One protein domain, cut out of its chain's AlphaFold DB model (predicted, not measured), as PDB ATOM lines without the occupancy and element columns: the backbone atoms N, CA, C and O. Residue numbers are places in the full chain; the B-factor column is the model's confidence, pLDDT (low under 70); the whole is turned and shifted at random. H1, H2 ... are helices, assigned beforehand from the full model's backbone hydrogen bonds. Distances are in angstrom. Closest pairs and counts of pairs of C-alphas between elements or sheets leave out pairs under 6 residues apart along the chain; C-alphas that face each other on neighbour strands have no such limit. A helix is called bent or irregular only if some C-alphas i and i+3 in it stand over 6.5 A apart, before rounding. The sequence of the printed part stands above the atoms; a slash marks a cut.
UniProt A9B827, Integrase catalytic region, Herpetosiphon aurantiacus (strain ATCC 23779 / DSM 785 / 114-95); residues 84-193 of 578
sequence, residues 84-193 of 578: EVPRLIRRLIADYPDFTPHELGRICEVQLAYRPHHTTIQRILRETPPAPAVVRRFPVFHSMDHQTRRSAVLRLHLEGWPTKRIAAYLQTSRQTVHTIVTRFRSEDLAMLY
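This is residues 84 to 193 of the 578 residues of the protein "Integrase catalytic region" of Herpetosiphon aurantiacus (strain ATCC 23779 / DSM 785 / 114-95) (UniProt A9B827). Look for two lobes of three helices each, set end to end along the longest axis: H4, H5 and the kinked H6 make one, H1, H2 and H3 the other, with the helices in each set at steep angles. H6 folds back at its kink to meet H4, and the unnamed residues 128 to 145 join the lobes. The printed part has 110 residues with six named helices, H1 to H6 in order, and no named strand; the class is all helix. It is compact, with a radius of gyration of the C-alphas of 14.6 A, and spans 43 by 29 by 21 A, only just elongated.

Find C-alpha 174 at (-54.077, -34.634, 34.763); from there H6, residues 174 to 192, runs 18.1 A to C-alpha 192 at (-38.023, -42.979, 35.866). It is irregular, with a kink of 115 degrees near residue 186 and C-alphas 186 and 189 9.6 A apart. H4 is residues 146 to 158, 18.6 A, and H5 residues 163 to 170. H1, residues 84 to 95, begins at C-alpha 84 (-47.409, -33.953, 64.008) and runs 16.4 A; H2 is residues 101 to 112, 15.7 A, and H3 residues 118 to 127.

H6 touches H4, about perpendicular at 81 degrees, closest at the C-alphas of Gln 147 and Leu 192, 5.2 A. With residues 174 to 178 alone H6 touches H5, closest at C-alphas 174 and 167, 5.2 A. H2 and H4 are close but not clearly touching, C-alphas 110 and 158 being closest at 8.0 A. H1 touches H2 at a steep tilt of 60 degrees, opposite ways, closest at C-alphas 89 and 104, 6.8 A. Every O i to N i+4 pair is within hydrogen-bond range in H1 to H5, and 11 of 15 in H6.

The C-alphas farthest apart, of Glu 127 and Tyr 193, are 43.7 A apart. The printed part has no cut; H3 to H4 is the long link, and residues 128 to 134 are under pLDDT 70.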
ATOM      1  N   GLU A  84     -47.805 -33.824  65.403       82.44
ATOM      2  CA  GLU A  84     -47.409 -33.953  64.008       82.44
ATOM      3  C   GLU A  84     -48.506 -33.501  63.032       82.44
ATOM      4  O   GLU A  84     -48.187 -32.970  61.967       82.44
ATOM      5  N   VAL A  85     -49.789 -33.642  63.388       86.06
ATOM      6  CA  VAL A  85     -50.915 -33.346  62.485       86.06
ATOM      7  C   VAL A  85     -51.012 -31.848  62.164       86.06
ATOM      8  O   VAL A  85     -50.993 -31.505  60.977       86.06
ATOM      9  N   PRO A  86     -51.037 -30.917  63.145       85.75
ATOM     10  CA  PRO A  86     -50.991 -29.487  62.845       85.75
ATOM     11  C   PRO A  86     -49.731 -29.079  62.076       85.75
ATOM     12  O   PRO A  86     -49.810 -28.253  61.169       85.75
ATOM     13  N   ARG A  87     -48.569 -29.665  62.400       85.81
ATOM     14  CA  ARG A  87     -47.298 -29.365  61.721       85.81
ATOM     15  C   ARG A  87     -47.343 -29.759  60.243       85.81
ATOM     16  O   ARG A  87     -46.950 -28.959  59.394       85.81
ATOM     17  N   LEU A  88     -47.859 -30.949  59.931       88.12
ATOM     18  CA  LEU A  88     -48.018 -31.419  58.557       88.12
ATOM     19  C   LEU A  88     -49.003 -30.542  57.776       88.12
ATOM     20  O   LEU A  88     -48.682 -30.113  56.671       88.12
ATOM     21  N   ILE A  89     -50.161 -30.212  58.359       88.19
ATOM     22  CA  ILE A  89     -51.166 -29.351  57.712       88.19
ATOM     23  C   ILE A  89     -50.579 -27.973  57.386       88.19
ATOM     24  O   ILE A  89     -50.723 -27.499  56.260       88.19
ATOM     25  N   ARG A  90     -49.857 -27.356  58.329       86.75
ATOM     26  CA  ARG A  90     -49.185 -26.064  58.110       86.75
ATOM     27  C   ARG A  90     -48.180 -26.125  56.968       86.75
ATOM     28  O   ARG A  90     -48.176 -25.247  56.110       86.75
ATOM     29  N   ARG A  91     -47.363 -27.180  56.926       87.00
ATOM     30  CA  ARG A  91     -46.393 -27.394  55.848       87.00
ATOM     31  C   ARG A  91     -47.076 -27.566  54.489       87.00
ATOM     32  O   ARG A  91     -46.615 -26.982  53.517       87.00
ATOM     33  N   LEU A  92     -48.156 -28.346  54.418       89.06
ATOM     34  CA  LEU A  92     -48.892 -28.584  53.171       89.06
ATOM     35  C   LEU A  92     -49.523 -27.302  52.628       89.06
ATOM     36  O   LEU A  92     -49.430 -27.060  51.434       89.06
ATOM     37  N   ILE A  93     -50.107 -26.472  53.495       87.19
ATOM     38  CA  ILE A  93     -50.697 -25.185  53.100       87.19
ATOM     39  C   ILE A  93     -49.628 -24.170  52.686       87.19
ATOM     40  O   ILE A  93     -49.841 -23.424  51.733       87.19
ATOM     41  N   ALA A  94     -48.468 -24.170  53.350       84.75
ATOM     42  CA  ALA A  94     -47.333 -23.339  52.950       84.75
ATOM     43  C   ALA A  94     -46.747 -23.749  51.584       84.75
ATOM     44  O   ALA A  94     -46.232 -22.899  50.860       84.75
ATOM     45  N   ASP A  95     -46.828 -25.033  51.221       85.38
ATOM     46  CA  ASP A  95     -46.378 -25.559  49.923       85.38
ATOM     47  C   ASP A  95     -47.442 -25.351  48.824       85.38
ATOM     48  O   ASP A  95     -47.128 -24.957  47.699       85.38
ATOM     49  N   TYR A  96     -48.723 -25.573  49.145       87.81
ATOM     50  CA  TYR A  96     -49.853 -25.378  48.238       87.81
ATOM     51  C   TYR A  96     -51.163 -25.060  48.998       87.81
ATOM     52  O   TYR A  96     -51.709 -25.938  49.670       87.81
ATOM     53  N   PRO A  97     -51.725 -23.843  48.874       85.56
ATOM     54  CA  PRO A  97     -52.838 -23.406  49.722       85.56
ATOM     55  C   PRO A  97     -54.211 -23.993  49.349       85.56
ATOM     56  O   PRO A  97     -55.079 -24.086  50.214       85.56
ATOM     57  N   ASP A  98     -54.437 -24.435  48.106       87.69
ATOM     58  CA  ASP A  98     -55.795 -24.760  47.622       87.69
ATOM     59  C   ASP A  98     -56.320 -26.150  48.039       87.69
ATOM     60  O   ASP A  98     -57.202 -26.710  47.372       87.69
ATOM     61  N   PHE A  99     -55.778 -26.769  49.088       89.94
ATOM     62  CA  PHE A  99     -56.284 -28.055  49.565       89.94
ATOM     63  C   PHE A  99     -57.639 -27.925  50.259       89.94
ATOM     64  O   PHE A  99     -57.869 -27.041  51.079       89.94
ATOM     65  N   THR A 100     -58.529 -28.882  50.002       91.31
ATOM     66  CA  THR A 100     -59.746 -29.035  50.808       91.31
ATOM     67  C   THR A 100     -59.441 -29.752  52.131       91.31
ATOM     68  O   THR A 100     -58.530 -30.586  52.183       91.31
ATOM     69  N   PRO A 101     -60.240 -29.535  53.193       90.25
ATOM     70  CA  PRO A 101     -60.081 -30.259  54.455       90.25
ATOM     71  C   PRO A 101     -60.090 -31.787  54.291       90.25
ATOM     72  O   PRO A 101     -59.316 -32.488  54.931       90.25
ATOM     73  N   HIS A 102     -60.909 -32.329  53.385       89.88
ATOM     74  CA  HIS A 102     -60.937 -33.771  53.124       89.88
ATOM     75  C   HIS A 102     -59.667 -34.284  52.427       89.88
ATOM     76  O   HIS A 102     -59.219 -35.392  52.727       89.88
ATOM     77  N   GLU A 103     -59.079 -33.499  51.516       92.31
ATOM     78  CA  GLU A 103     -57.801 -33.832  50.870       92.31
ATOM     79  C   GLU A 103     -56.653 -33.825  51.890       92.31
ATOM     80  O   GLU A 103     -55.859 -34.765  51.905       92.31
ATOM     81  N   LEU A 104     -56.614 -32.839  52.795       91.00
ATOM     82  CA  LEU A 104     -55.644 -32.793  53.899       91.00
ATOM     83  C   LEU A 104     -55.791 -33.995  54.835       91.00
ATOM     84  O   LEU A 104     -54.795 -34.619  55.185       91.00
ATOM     85  N   GLY A 105     -57.026 -34.368  55.186       91.12
ATOM     86  CA  GLY A 105     -57.286 -35.545  56.015       91.12
ATOM     87  C   GLY A 105     -56.754 -36.834  55.382       91.12
ATOM     88  O   GLY A 105     -56.151 -37.643  56.077       91.12
ATOM     89  N   ARG A 106     -56.909 -36.995  54.060       91.50
ATOM     90  CA  ARG A 106     -56.351 -38.135  53.314       91.50
ATOM     91  C   ARG A 106     -54.819 -38.132  53.310       91.50
ATOM     92  O   ARG A 106     -54.215 -39.186  53.453       91.50
ATOM     93  N   ILE A 107     -54.185 -36.972  53.149       92.81
ATOM     94  CA  ILE A 107     -52.719 -36.871  53.202       92.81
ATOM     95  C   ILE A 107     -52.207 -37.226  54.608       92.81
ATOM     96  O   ILE A 107     -51.248 -37.982  54.733       92.81
ATOM     97  N   CYS A 108     -52.869 -36.750  55.670       91.38
ATOM     98  CA  CYS A 108     -52.548 -37.134  57.049       91.38
ATOM     99  C   CYS A 108     -52.727 -38.641  57.289       91.38
ATOM    100  O   CYS A 108     -51.873 -39.256  57.919       91.38
ATOM    101  N   GLU A 109     -53.790 -39.243  56.751       91.69
ATOM    102  CA  GLU A 109     -54.019 -40.691  56.819       91.69
ATOM    103  C   GLU A 109     -52.851 -41.470  56.200       91.69
ATOM    104  O   GLU A 109     -52.359 -42.415  56.805       91.69
ATOM    105  N   VAL A 110     -52.355 -41.033  55.039       91.06
ATOM    106  CA  VAL A 110     -51.240 -41.693  54.344       91.06
ATOM    107  C   VAL A 110     -49.897 -41.469  55.045       91.06
ATOM    108  O   VAL A 110     -49.109 -42.403  55.154       91.06
ATOM    109  N   GLN A 111     -49.610 -40.254  55.523       90.50
ATOM    110  CA  GLN A 111     -48.289 -39.924  56.079       90.50
ATOM    111  C   GLN A 111     -48.134 -40.231  57.569       90.50
ATOM    112  O   GLN A 111     -47.018 -40.464  58.024       90.50
ATOM    113  N   LEU A 112     -49.226 -40.190  58.332       89.19
ATOM    114  CA  LEU A 112     -49.214 -40.308  59.794       89.19
ATOM    115  C   LEU A 112     -50.066 -41.482  60.299       89.19
ATOM    116  O   LEU A 112     -50.245 -41.606  61.506       89.19
ATOM    117  N   ALA A 113     -50.636 -42.301  59.403       86.25
ATOM    118  CA  ALA A 113     -51.591 -43.366  59.739       86.25
ATOM    119  C   ALA A 113     -52.785 -42.879  60.591       86.25
ATOM    120  O   ALA A 113     -53.434 -43.659  61.288       86.25
ATOM    121  N   TYR A 114     -53.084 -41.576  60.538       85.81
ATOM    122  CA  TYR A 114     -54.117 -40.927  61.337       85.81
ATOM    123  C   TYR A 114     -54.903 -39.932  60.490       85.81
ATOM    124  O   TYR A 114     -54.341 -38.994  59.919       85.81
ATOM    125  N   ARG A 115     -56.226 -40.108  60.442       89.19
ATOM    126  CA  ARG A 115     -57.128 -39.254  59.669       89.19
ATOM    127  C   ARG A 115     -57.880 -38.275  60.578       89.19
ATOM    128  O   ARG A 115     -58.898 -38.656  61.159       89.19
ATOM    129  N   PRO A 116     -57.442 -37.008  60.691       86.69
ATOM    130  CA  PRO A 116     -58.196 -36.007  61.430       86.69
ATOM    131  C   PRO A 116     -59.546 -35.745  60.754       86.69
ATOM    132  O   PRO A 116     -59.657 -35.695  59.526       86.69
ATOM    133  N   HIS A 117     -60.583 -35.550  61.567       86.25
ATOM    134  CA  HIS A 117     -61.898 -35.167  61.065       86.25
ATOM    135  C   HIS A 117     -61.848 -33.774  60.409       86.25
ATOM    136  O   HIS A 117     -61.074 -32.905  60.814       86.25
ATOM    137  N   HIS A 118     -62.685 -33.539  59.395       86.75
ATOM    138  CA  HIS A 118     -62.638 -32.310  58.594       86.75
ATOM    139  C   HIS A 118     -62.863 -31.033  59.428       86.75
ATOM    140  O   HIS A 118     -62.227 -30.014  59.162       86.75
ATOM    141  N   THR A 119     -63.698 -31.096  60.472       87.25
ATOM    142  CA  THR A 119     -63.915 -29.988  61.420       87.25
ATOM    143  C   THR A 119     -62.660 -29.666  62.234       87.25
ATOM    144  O   THR A 119     -62.347 -28.497  62.452       87.25
ATOM    145  N   THR A 120     -61.883 -30.683  62.619       85.69
ATOM    146  CA  THR A 120     -60.592 -30.515  63.302       85.69
ATOM    147  C   THR A 120     -59.591 -29.800  62.401       85.69
ATOM    148  O   THR A 120     -58.894 -28.896  62.850       85.69
ATOM    149  N   ILE A 121     -59.552 -30.154  61.114       87.50
ATOM    150  CA  ILE A 121     -58.683 -29.505  60.125       87.50
ATOM    151  C   ILE A 121     -59.095 -28.045  59.922       87.50
ATOM    152  O   ILE A 121     -58.240 -27.167  59.946       87.50
ATOM    153  N   GLN A 122     -60.394 -27.760  59.786       88.44
ATOM    154  CA  GLN A 122     -60.894 -26.383  59.682       88.44
ATOM    155  C   GLN A 122     -60.510 -25.536  60.898       88.44
ATOM    156  O   GLN A 122     -60.107 -24.388  60.731       88.44
ATOM    157  N   ARG A 123     -60.588 -26.104  62.108       85.69
ATOM    158  CA  ARG A 123     -60.128 -25.437  63.331       85.69
ATOM    159  C   ARG A 123     -58.629 -25.121  63.268       85.69
ATOM    160  O   ARG A 123     -58.259 -23.970  63.460       85.69
ATOM    161  N   ILE A 124     -57.790 -26.095  62.900       85.56
ATOM    162  CA  ILE A 124     -56.335 -25.898  62.747       85.56
ATOM    163  C   ILE A 124     -56.027 -24.801  61.725       85.56
ATOM    164  O   ILE A 124     -55.133 -23.994  61.955       85.56
ATOM    165  N   LEU A 125     -56.752 -24.763  60.605       85.19
ATOM    166  CA  LEU A 125     -56.567 -23.749  59.567       85.19
ATOM    167  C   LEU A 125     -56.960 -22.345  60.051       85.19
ATOM    168  O   LEU A 125     -56.256 -21.398  59.733       85.19
ATOM    169  N   ARG A 126     -58.033 -22.210  60.846       84.25
ATOM    170  CA  ARG A 126     -58.446 -20.928  61.455       84.25
ATOM    171  C   ARG A 126     -57.451 -20.422  62.499       84.25
ATOM    172  O   ARG A 126     -57.220 -19.226  62.592       84.25
ATOM    173  N   GLU A 127     -56.879 -21.334  63.279       80.25
ATOM    174  CA  GLU A 127     -55.904 -21.036  64.339       80.25
ATOM    175  C   GLU A 127     -54.469 -20.872  63.807       80.25
ATOM    176  O   GLU A 127     -53.555 -20.519  64.551       80.25
ATOM    177  N   THR A 128     -54.235 -21.166  62.526       68.06
ATOM    178  CA  THR A 128     -52.920 -21.041  61.900       68.06
ATOM    179  C   THR A 128     -52.785 -19.652  61.269       68.06
ATOM    180  O   THR A 128     -53.567 -19.325  60.378       68.06
ATOM    181  N   PRO A 129     -51.788 -18.840  61.667       65.00
ATOM    182  CA  PRO A 129     -51.532 -17.565  61.009       65.00
ATOM    183  C   PRO A 129     -51.127 -17.785  59.539       65.00
ATOM    184  O   PRO A 129     -50.449 -18.775  59.240       65.00
ATOM    185  N   PRO A 130     -51.528 -16.897  58.609       61.16
ATOM    186  CA  PRO A 130     -51.216 -17.047  57.192       61.16
ATOM    187  C   PRO A 130     -49.697 -17.103  56.977       61.16
ATOM    188  O   PRO A 130     -48.953 -16.269  57.490       61.16
ATOM    189  N   ALA A 131     -49.232 -18.112  56.237       59.09
ATOM    190  CA  ALA A 131     -47.816 -18.260  55.922       59.09
ATOM    191  C   ALA A 131     -47.350 -17.090  55.025       59.09
ATOM    192  O   ALA A 131     -48.025 -16.791  54.039       59.09
ATOM    193  N   PRO A 132     -46.207 -16.441  55.318       56.72
ATOM    194  CA  PRO A 132     -45.802 -15.203  54.642       56.72
ATOM    195  C   PRO A 132     -45.295 -15.387  53.199       56.72
ATOM    196  O   PRO A 132     -45.181 -14.403  52.475       56.72
ATOM    197  N   ALA A 133     -45.010 -16.614  52.746       61.16
ATOM    198  CA  ALA A 133     -44.669 -16.900  51.349       61.16
ATOM    199  C   ALA A 133     -44.933 -18.375  51.001       61.16
ATOM    200  O   ALA A 133     -44.608 -19.266  51.788       61.16
ATOM    201  N   VAL A 134     -45.489 -18.636  49.812       64.38
ATOM    202  CA  VAL A 134     -45.652 -20.000  49.283       64.38
ATOM    203  C   VAL A 134     -44.286 -20.513  48.828       64.38
ATOM    204  O   VAL A 134     -43.775 -20.100  47.786       64.38
ATOM    205  N   VAL A 135     -43.686 -21.415  49.602       71.81
ATOM    206  CA  VAL A 135     -42.408 -22.050  49.250       71.81
ATOM    207  C   VAL A 135     -42.709 -23.395  48.608       71.81
ATOM    208  O   VAL A 135     -42.950 -24.386  49.296       71.81
ATOM    209  N   ARG A 136     -42.693 -23.430  47.271       83.69
ATOM    210  CA  ARG A 136     -42.927 -24.669  46.519       83.69
ATOM    211  C   ARG A 136     -41.752 -25.625  46.701       83.69
ATOM    212  O   ARG A 136     -40.619 -25.296  46.355       83.69
ATOM    213  N   ARG A 137     -42.030 -26.838  47.171       87.81
ATOM    214  CA  ARG A 137     -41.068 -27.945  47.277       87.81
ATOM    215  C   ARG A 137     -40.511 -28.422  45.935       87.81
ATOM    216  O   ARG A 137     -39.365 -28.864  45.886       87.81
ATOM    217  N   PHE A 138     -41.303 -28.370  44.865       91.50
ATOM    218  CA  PHE A 138     -40.858 -28.720  43.514       91.50
ATOM    219  C   PHE A 138     -41.095 -27.576  42.520       91.50
ATOM    220  O   PHE A 138     -42.140 -26.918  42.583       91.50
ATOM    221  N   PRO A 139     -40.176 -27.369  41.557       91.75
ATOM    222  CA  PRO A 139     -40.405 -26.477  40.425       91.75
ATOM    223  C   PRO A 139     -41.585 -26.918  39.543       91.75
ATOM    224  O   PRO A 139     -42.135 -28.013  39.678       91.75
ATOM    225  N   VAL A 140     -41.954 -26.068  38.581       93.62
ATOM    226  CA  VAL A 140     -42.968 -26.405  37.570       93.62
ATOM    227  C   VAL A 140     -42.526 -27.597  36.718       93.62
ATOM    228  O   VAL A 140     -41.342 -27.791  36.444       93.62
ATOM    229  N   PHE A 141     -43.482 -28.401  36.249       93.00
ATOM    230  CA  PHE A 141     -43.210 -29.671  35.576       93.00
ATOM    231  C   PHE A 141     -42.216 -29.525  34.418       93.00
ATOM    232  O   PHE A 141     -41.291 -30.316  34.286       93.00
ATOM    233  N   HIS A 142     -42.366 -28.491  33.592       91.56
ATOM    234  CA  HIS A 142     -41.548 -28.304  32.395       91.56
ATOM    235  C   HIS A 142     -40.139 -27.755  32.664       91.56
ATOM    236  O   HIS A 142     -39.295 -27.870  31.778       91.56
ATOM    237  N   SER A 143     -39.850 -27.219  33.854       92.81
ATOM    238  CA  SER A 143     -38.506 -26.721  34.192       92.81
ATOM    239  C   SER A 143     -37.579 -27.809  34.739       92.81
ATOM    240  O   SER A 143     -36.377 -27.599  34.834       92.81
ATOM    241  N   MET A 144     -38.124 -28.969  35.109       92.75
ATOM    242  CA  MET A 144     -37.360 -30.113  35.614       92.75
ATOM    243  C   MET A 144     -36.872 -31.004  34.466       92.75
ATOM    244  O   MET A 144     -37.480 -31.026  33.391       92.75
ATOM    245  N   ASP A 145     -35.816 -31.787  34.684       90.94
ATOM    246  CA  ASP A 145     -35.413 -32.846  33.760       90.94
ATOM    247  C   ASP A 145     -36.383 -34.045  33.838       90.94
ATOM    248  O   ASP A 145     -37.284 -34.121  34.679       90.94
ATOM    249  N   HIS A 146     -36.234 -34.997  32.923       88.38
ATOM    250  CA  HIS A 146     -37.164 -36.116  32.791       88.38
ATOM    251  C   HIS A 146     -37.279 -36.968  34.064       88.38
ATOM    252  O   HIS A 146     -38.388 -37.373  34.430       88.38
ATOM    253  N   GLN A 147     -36.152 -37.255  34.717       91.00
ATOM    254  CA  GLN A 147     -36.132 -38.095  35.909       91.00
ATOM    255  C   GLN A 147     -36.788 -37.362  37.083       91.00
ATOM    256  O   GLN A 147     -37.667 -37.930  37.736       91.00
ATOM    257  N   THR A 148     -36.460 -36.080  37.279       92.06
ATOM    258  CA  THR A 148     -37.025 -35.268  38.370       92.06
ATOM    259  C   THR A 148     -38.521 -35.017  38.197       92.06
ATOM    260  O   THR A 148     -39.271 -35.083  39.166       92.06
ATOM    261  N   ARG A 149     -39.014 -34.833  36.962       94.31
ATOM    262  CA  ARG A 149     -40.463 -34.745  36.679       94.31
ATOM    263  C   ARG A 149     -41.230 -35.954  37.198       94.31
ATOM    264  O   ARG A 149     -42.282 -35.818  37.821       94.31
ATOM    265  N   ARG A 150     -40.724 -37.148  36.884       93.62
ATOM    266  CA  ARG A 150     -41.384 -38.411  37.225       93.62
ATOM    267  C   ARG A 150     -41.263 -38.714  38.714       93.62
ATOM    268  O   ARG A 150     -42.255 -39.128  39.310       93.62
ATOM    269  N   SER A 151     -40.109 -38.442  39.322       93.19
ATOM    270  CA  SER A 151     -39.917 -38.622  40.763       93.19
ATOM    271  C   SER A 151     -40.757 -37.642  41.590       93.19
ATOM    272  O   SER A 151     -41.361 -38.062  42.573       93.19
ATOM    273  N   ALA A 152     -40.889 -36.378  41.169       94.25
ATOM    274  CA  ALA A 152     -41.742 -35.391  41.834       94.25
ATOM    275  C   ALA A 152     -43.218 -35.823  41.832       94.25
ATOM    276  O   ALA A 152     -43.869 -35.811  42.877       94.25
ATOM    277  N   VAL A 153     -43.730 -36.276  40.678       95.12
ATOM    278  CA  VAL A 153     -45.098 -36.811  40.563       95.12
ATOM    279  C   VAL A 153     -45.306 -38.016  41.478       95.12
ATOM    280  O   VAL A 153     -46.305 -38.062  42.195       95.12
ATOM    281  N   LEU A 154     -44.376 -38.976  41.478       94.12
ATOM    282  CA  LEU A 154     -44.483 -40.149  42.345       94.12
ATOM    283  C   LEU A 154     -44.452 -39.795  43.815       94.12
ATOM    284  O   LEU A 154     -45.266 -40.303  44.575       94.12
ATOM    285  N   ARG A 155     -43.529 -38.926  44.216       93.75
ATOM    286  CA  ARG A 155     -43.356 -38.584  45.619       93.75
ATOM    287  C   ARG A 155     -44.608 -37.914  46.179       93.75
ATOM    288  O   ARG A 155     -45.065 -38.307  47.242       93.75
ATOM    289  N   LEU A 156     -45.219 -36.994  45.430       94.62
ATOM    290  CA  LEU A 156     -46.504 -36.399  45.813       94.62
ATOM    291  C   LEU A 156     -47.638 -37.442  45.835       94.62
ATOM    292  O   LEU A 156     -48.473 -37.428  46.736       94.62
ATOM    293  N   HIS A 157     -47.663 -38.369  44.872       94.00
ATOM    294  CA  HIS A 157     -48.677 -39.428  44.824       94.00
ATOM    295  C   HIS A 157     -48.589 -40.387  46.021       94.00
ATOM    296  O   HIS A 157     -49.611 -40.675  46.641       94.00
ATOM    297  N   LEU A 158     -47.379 -40.837  46.365       91.44
ATOM    298  CA  LEU A 158     -47.109 -41.709  47.513       91.44
ATOM    299  C   LEU A 158     -47.364 -41.004  48.848       91.44
ATOM    300  O   LEU A 158     -47.754 -41.642  49.814       91.44
ATOM    301  N   GLU A 159     -47.218 -39.682  48.887       91.88
ATOM    302  CA  GLU A 159     -47.584 -38.837  50.026       91.88
ATOM    303  C   GLU A 159     -49.101 -38.634  50.185       91.88
ATOM    304  O   GLU A 159     -49.521 -37.920  51.092       91.88
ATOM    305  N   GLY A 160     -49.928 -39.224  49.317       91.69
ATOM    306  CA  GLY A 160     -51.389 -39.180  49.406       91.69
ATOM    307  C   GLY A 160     -52.046 -38.016  48.664       91.69
ATOM    308  O   GLY A 160     -53.264 -37.831  48.768       91.69
ATOM    309  N   TRP A 161     -51.285 -37.231  47.890       94.50
ATOM    310  CA  TRP A 161     -51.859 -36.122  47.131       94.50
ATOM    311  C   TRP A 161     -52.766 -36.645  46.007       94.50
ATOM    312  O   TRP A 161     -52.391 -37.553  45.255       94.50
ATOM    313  N   PRO A 162     -53.959 -36.056  45.811       93.50
ATOM    314  CA  PRO A 162     -54.834 -36.447  44.714       93.50
ATOM    315  C   PRO A 162     -54.268 -35.976  43.366       93.50
ATOM    316  O   PRO A 162     -53.752 -34.865  43.237       93.50
ATOM    317  N   THR A 163     -54.454 -36.782  42.316       93.69
ATOM    318  CA  THR A 163     -53.948 -36.526  40.951       93.69
ATOM    319  C   THR A 163     -54.307 -35.134  40.417       93.69
ATOM    320  O   THR A 163     -53.487 -34.485  39.771       93.69
ATOM    321  N   LYS A 164     -55.510 -34.633  40.737       94.81
ATOM    322  CA  LYS A 164     -55.957 -33.275  40.384       94.81
ATOM    323  C   LYS A 164     -55.050 -32.191  40.981       94.81
ATOM    324  O   LYS A 164     -54.742 -31.227  40.286       94.81
ATOM    325  N   ARG A 165     -54.630 -32.349  42.239       94.44
ATOM    326  CA  ARG A 165     -53.782 -31.381  42.949       94.44
ATOM    327  C   ARG A 165     -52.330 -31.499  42.538       94.44
ATOM    328  O   ARG A 165     -51.709 -30.474  42.335       94.44
ATOM    329  N   ILE A 166     -51.833 -32.710  42.284       95.25
ATOM    330  CA  ILE A 166     -50.494 -32.908  41.703       95.25
ATOM    331  C   ILE A 166     -50.388 -32.195  40.347       95.25
ATOM    332  O   ILE A 166     -49.411 -31.500  40.088       95.25
ATOM    333  N   ALA A 167     -51.405 -32.331  39.492       96.19
ATOM    334  CA  ALA A 167     -51.436 -31.674  38.187       96.19
ATOM    335  C   ALA A 167     -51.430 -30.139  38.309       96.19
ATOM    336  O   ALA A 167     -50.638 -29.480  37.641       96.19
ATOM    337  N   ALA A 168     -52.260 -29.579  39.196       93.69
ATOM    338  CA  ALA A 168     -52.298 -28.139  39.459       93.69
ATOM    339  C   ALA A 168     -50.981 -27.630  40.074       93.69
ATOM    340  O   ALA A 168     -50.377 -26.689  39.564       93.69
ATOM    341  N   TYR A 169     -50.489 -28.315  41.109       93.81
ATOM    342  CA  TYR A 169     -49.257 -27.986  41.814       93.81
ATOM    343  C   TYR A 169     -48.020 -28.093  40.932       93.81
ATOM    344  O   TYR A 169     -47.112 -27.302  41.103       93.81
ATOM    345  N   LEU A 170     -47.946 -29.016  39.973       94.88
ATOM    346  CA  LEU A 170     -46.819 -29.076  39.036       94.88
ATOM    347  C   LEU A 170     -47.080 -28.284  37.746       94.88
ATOM    348  O   LEU A 170     -46.194 -28.216  36.900       94.88
ATOM    349  N   GLN A 171     -48.257 -27.669  37.577       94.62
ATOM    350  CA  GLN A 171     -48.679 -26.991  36.343       94.62
ATOM    351  C   GLN A 171     -48.540 -27.899  35.104       94.62
ATOM    352  O   GLN A 171     -47.884 -27.574  34.113       94.62
ATOM    353  N   THR A 172     -49.138 -29.088  35.182       96.12
ATOM    354  CA  THR A 172     -49.170 -30.088  34.106       96.12
ATOM    355  C   THR A 172     -50.578 -30.656  33.929       96.12
ATOM    356  O   THR A 172     -51.490 -30.369  34.704       96.12
ATOM    357  N   SER A 173     -50.787 -31.479  32.902       96.06
ATOM    358  CA  SER A 173     -52.094 -32.089  32.656       96.06
ATOM    359  C   SER A 173     -52.375 -33.244  33.630       96.06
ATOM    360  O   SER A 173     -51.476 -34.003  34.009       96.06
ATOM    361  N   ARG A 174     -53.652 -33.452  33.984       95.06
ATOM    362  CA  ARG A 174     -54.077 -34.634  34.763       95.06
ATOM    363  C   ARG A 174     -53.720 -35.940  34.047       95.06
ATOM    364  O   ARG A 174     -53.352 -36.909  34.704       95.06
ATOM    365  N   GLN A 175     -53.767 -35.940  32.713       95.81
ATOM    366  CA  GLN A 175     -53.414 -37.091  31.884       95.81
ATOM    367  C   GLN A 175     -51.936 -37.470  32.024       95.81
ATOM    368  O   GLN A 175     -51.603 -38.653  32.106       95.81
ATOM    369  N   THR A 176     -51.045 -36.480  32.107       94.19
ATOM    370  CA  THR A 176     -49.608 -36.696  32.327       94.19
ATOM    371  C   THR A 176     -49.361 -37.369  33.673       94.19
ATOM    372  O   THR A 176     -48.641 -38.365  33.734       94.19
ATOM    373  N   VAL A 177     -50.000 -36.875  34.738       95.44
ATOM    374  CA  VAL A 177     -49.892 -37.467  36.080       95.44
ATOM    375  C   VAL A 177     -50.434 -38.897  36.089       95.44
ATOM    376  O   VAL A 177     -49.743 -39.798  36.556       95.44
ATOM    377  N   HIS A 178     -51.619 -39.133  35.513       95.44
ATOM    378  CA  HIS A 178     -52.183 -40.480  35.388       95.44
ATOM    379  C   HIS A 178     -51.258 -41.429  34.630       95.44
ATOM    380  O   HIS A 178     -51.011 -42.534  35.094       95.44
ATOM    381  N   THR A 179     -50.692 -40.990  33.506       93.81
ATOM    382  CA  THR A 179     -49.769 -41.809  32.710       93.81
ATOM    383  C   THR A 179     -48.538 -42.210  33.523       93.81
ATOM    384  O   THR A 179     -48.110 -43.359  33.458       93.81
ATOM    385  N   ILE A 180     -47.972 -41.285  34.307       93.56
ATOM    386  CA  ILE A 180     -46.808 -41.564  35.159       93.56
ATOM    387  C   ILE A 180     -47.171 -42.554  36.272       93.56
ATOM    388  O   ILE A 180     -46.452 -43.531  36.463       93.56
ATOM    389  N   VAL A 181     -48.300 -42.352  36.959       93.31
ATOM    390  CA  VAL A 181     -48.764 -43.249  38.032       93.31
ATOM    391  C   VAL A 181     -49.089 -44.646  37.496       93.31
ATOM    392  O   VAL A 181     -48.677 -45.641  38.086       93.31
ATOM    393  N   THR A 182     -49.780 -44.750  36.359       93.12
ATOM    394  CA  THR A 182     -50.083 -46.042  35.725       93.12
ATOM    395  C   THR A 182     -48.806 -46.764  35.311       93.12
ATOM    396  O   THR A 182     -48.683 -47.961  35.549       93.12
ATOM    397  N   ARG A 183     -47.828 -46.043  34.750       91.19
ATOM    398  CA  ARG A 183     -46.539 -46.643  34.392       91.19
ATOM    399  C   ARG A 183     -45.747 -47.107  35.602       91.19
ATOM    400  O   ARG A 183     -45.127 -48.153  35.521       91.19
ATOM    401  N   PHE A 184     -45.787 -46.376  36.709       91.62
ATOM    402  CA  PHE A 184     -45.175 -46.831  37.955       91.62
ATOM    403  C   PHE A 184     -45.791 -48.133  38.462       91.62
ATOM    404  O   PHE A 184     -45.063 -49.030  38.855       91.62
ATOM    405  N   ARG A 185     -47.112 -48.304  38.350       88.50
ATOM    406  CA  ARG A 185     -47.759 -49.574  38.720       88.50
ATOM    407  C   ARG A 185     -47.309 -50.763  37.864       88.50
ATOM    408  O   ARG A 185     -47.357 -51.883  38.350       88.50
ATOM    409  N   SER A 186     -46.911 -50.538  36.609       87.44
ATOM    410  CA  SER A 186     -46.502 -51.612  35.688       87.44
ATOM    411  C   SER A 186     -44.989 -51.822  35.578       87.44
ATOM    412  O   SER A 186     -44.552 -52.927  35.290       87.44
ATOM    413  N   GLU A 187     -44.194 -50.760  35.709       86.88
ATOM    414  CA  GLU A 187     -42.742 -50.743  35.449       86.88
ATOM    415  C   GLU A 187     -41.918 -50.374  36.701       86.88
ATOM    416  O   GLU A 187     -40.692 -50.328  36.621       86.88
ATOM    417  N   ASP A 188     -42.565 -50.070  37.833       88.06
ATOM    418  CA  ASP A 188     -41.930 -49.621  39.080       88.06
ATOM    419  C   ASP A 188     -40.935 -48.455  38.843       88.06
ATOM    420  O   ASP A 188     -41.191 -47.565  38.018       88.06
ATOM    421  N   LEU A 189     -39.790 -48.422  39.532       87.69
ATOM    422  CA  LEU A 189     -38.765 -47.380  39.393       87.69
ATOM    423  C   LEU A 189     -38.128 -47.315  37.994       87.69
ATOM    424  O   LEU A 189     -37.602 -46.260  37.624       87.69
ATOM    425  N   ALA A 190     -38.219 -48.367  37.168       83.94
ATOM    426  CA  ALA A 190     -37.685 -48.344  35.801       83.94
ATOM    427  C   ALA A 190     -38.370 -47.273  34.935       83.94
ATOM    428  O   ALA A 190     -37.769 -46.719  34.007       83.94
ATOM    429  N   MET A 191     -39.605 -46.899  35.285       86.50
ATOM    430  CA  MET A 191     -40.332 -45.831  34.612       86.50
ATOM    431  C   MET A 191     -39.657 -44.460  34.760       86.50
ATOM    432  O   MET A 191     -39.967 -43.567  33.976       86.50
ATOM    433  N   LEU A 192     -38.740 -44.251  35.710       87.31
ATOM    434  CA  LEU A 192     -38.023 -42.979  35.866       87.31
ATOM    435  C   LEU A 192     -37.131 -42.662  34.657       87.31
ATOM    436  O   LEU A 192     -36.934 -41.491  34.318       87.31
ATOM    437  N   TYR A 193     -36.686 -43.692  33.938       84.56
ATOM    438  CA  TYR A 193     -35.814 -43.564  32.778       84.56
ATOM    439  C   TYR A 193     -36.609 -43.468  31.461       84.56
ATOM    440  O   TYR A 193     -37.739 -43.970  31.338       84.56
TER     441      TYR A 193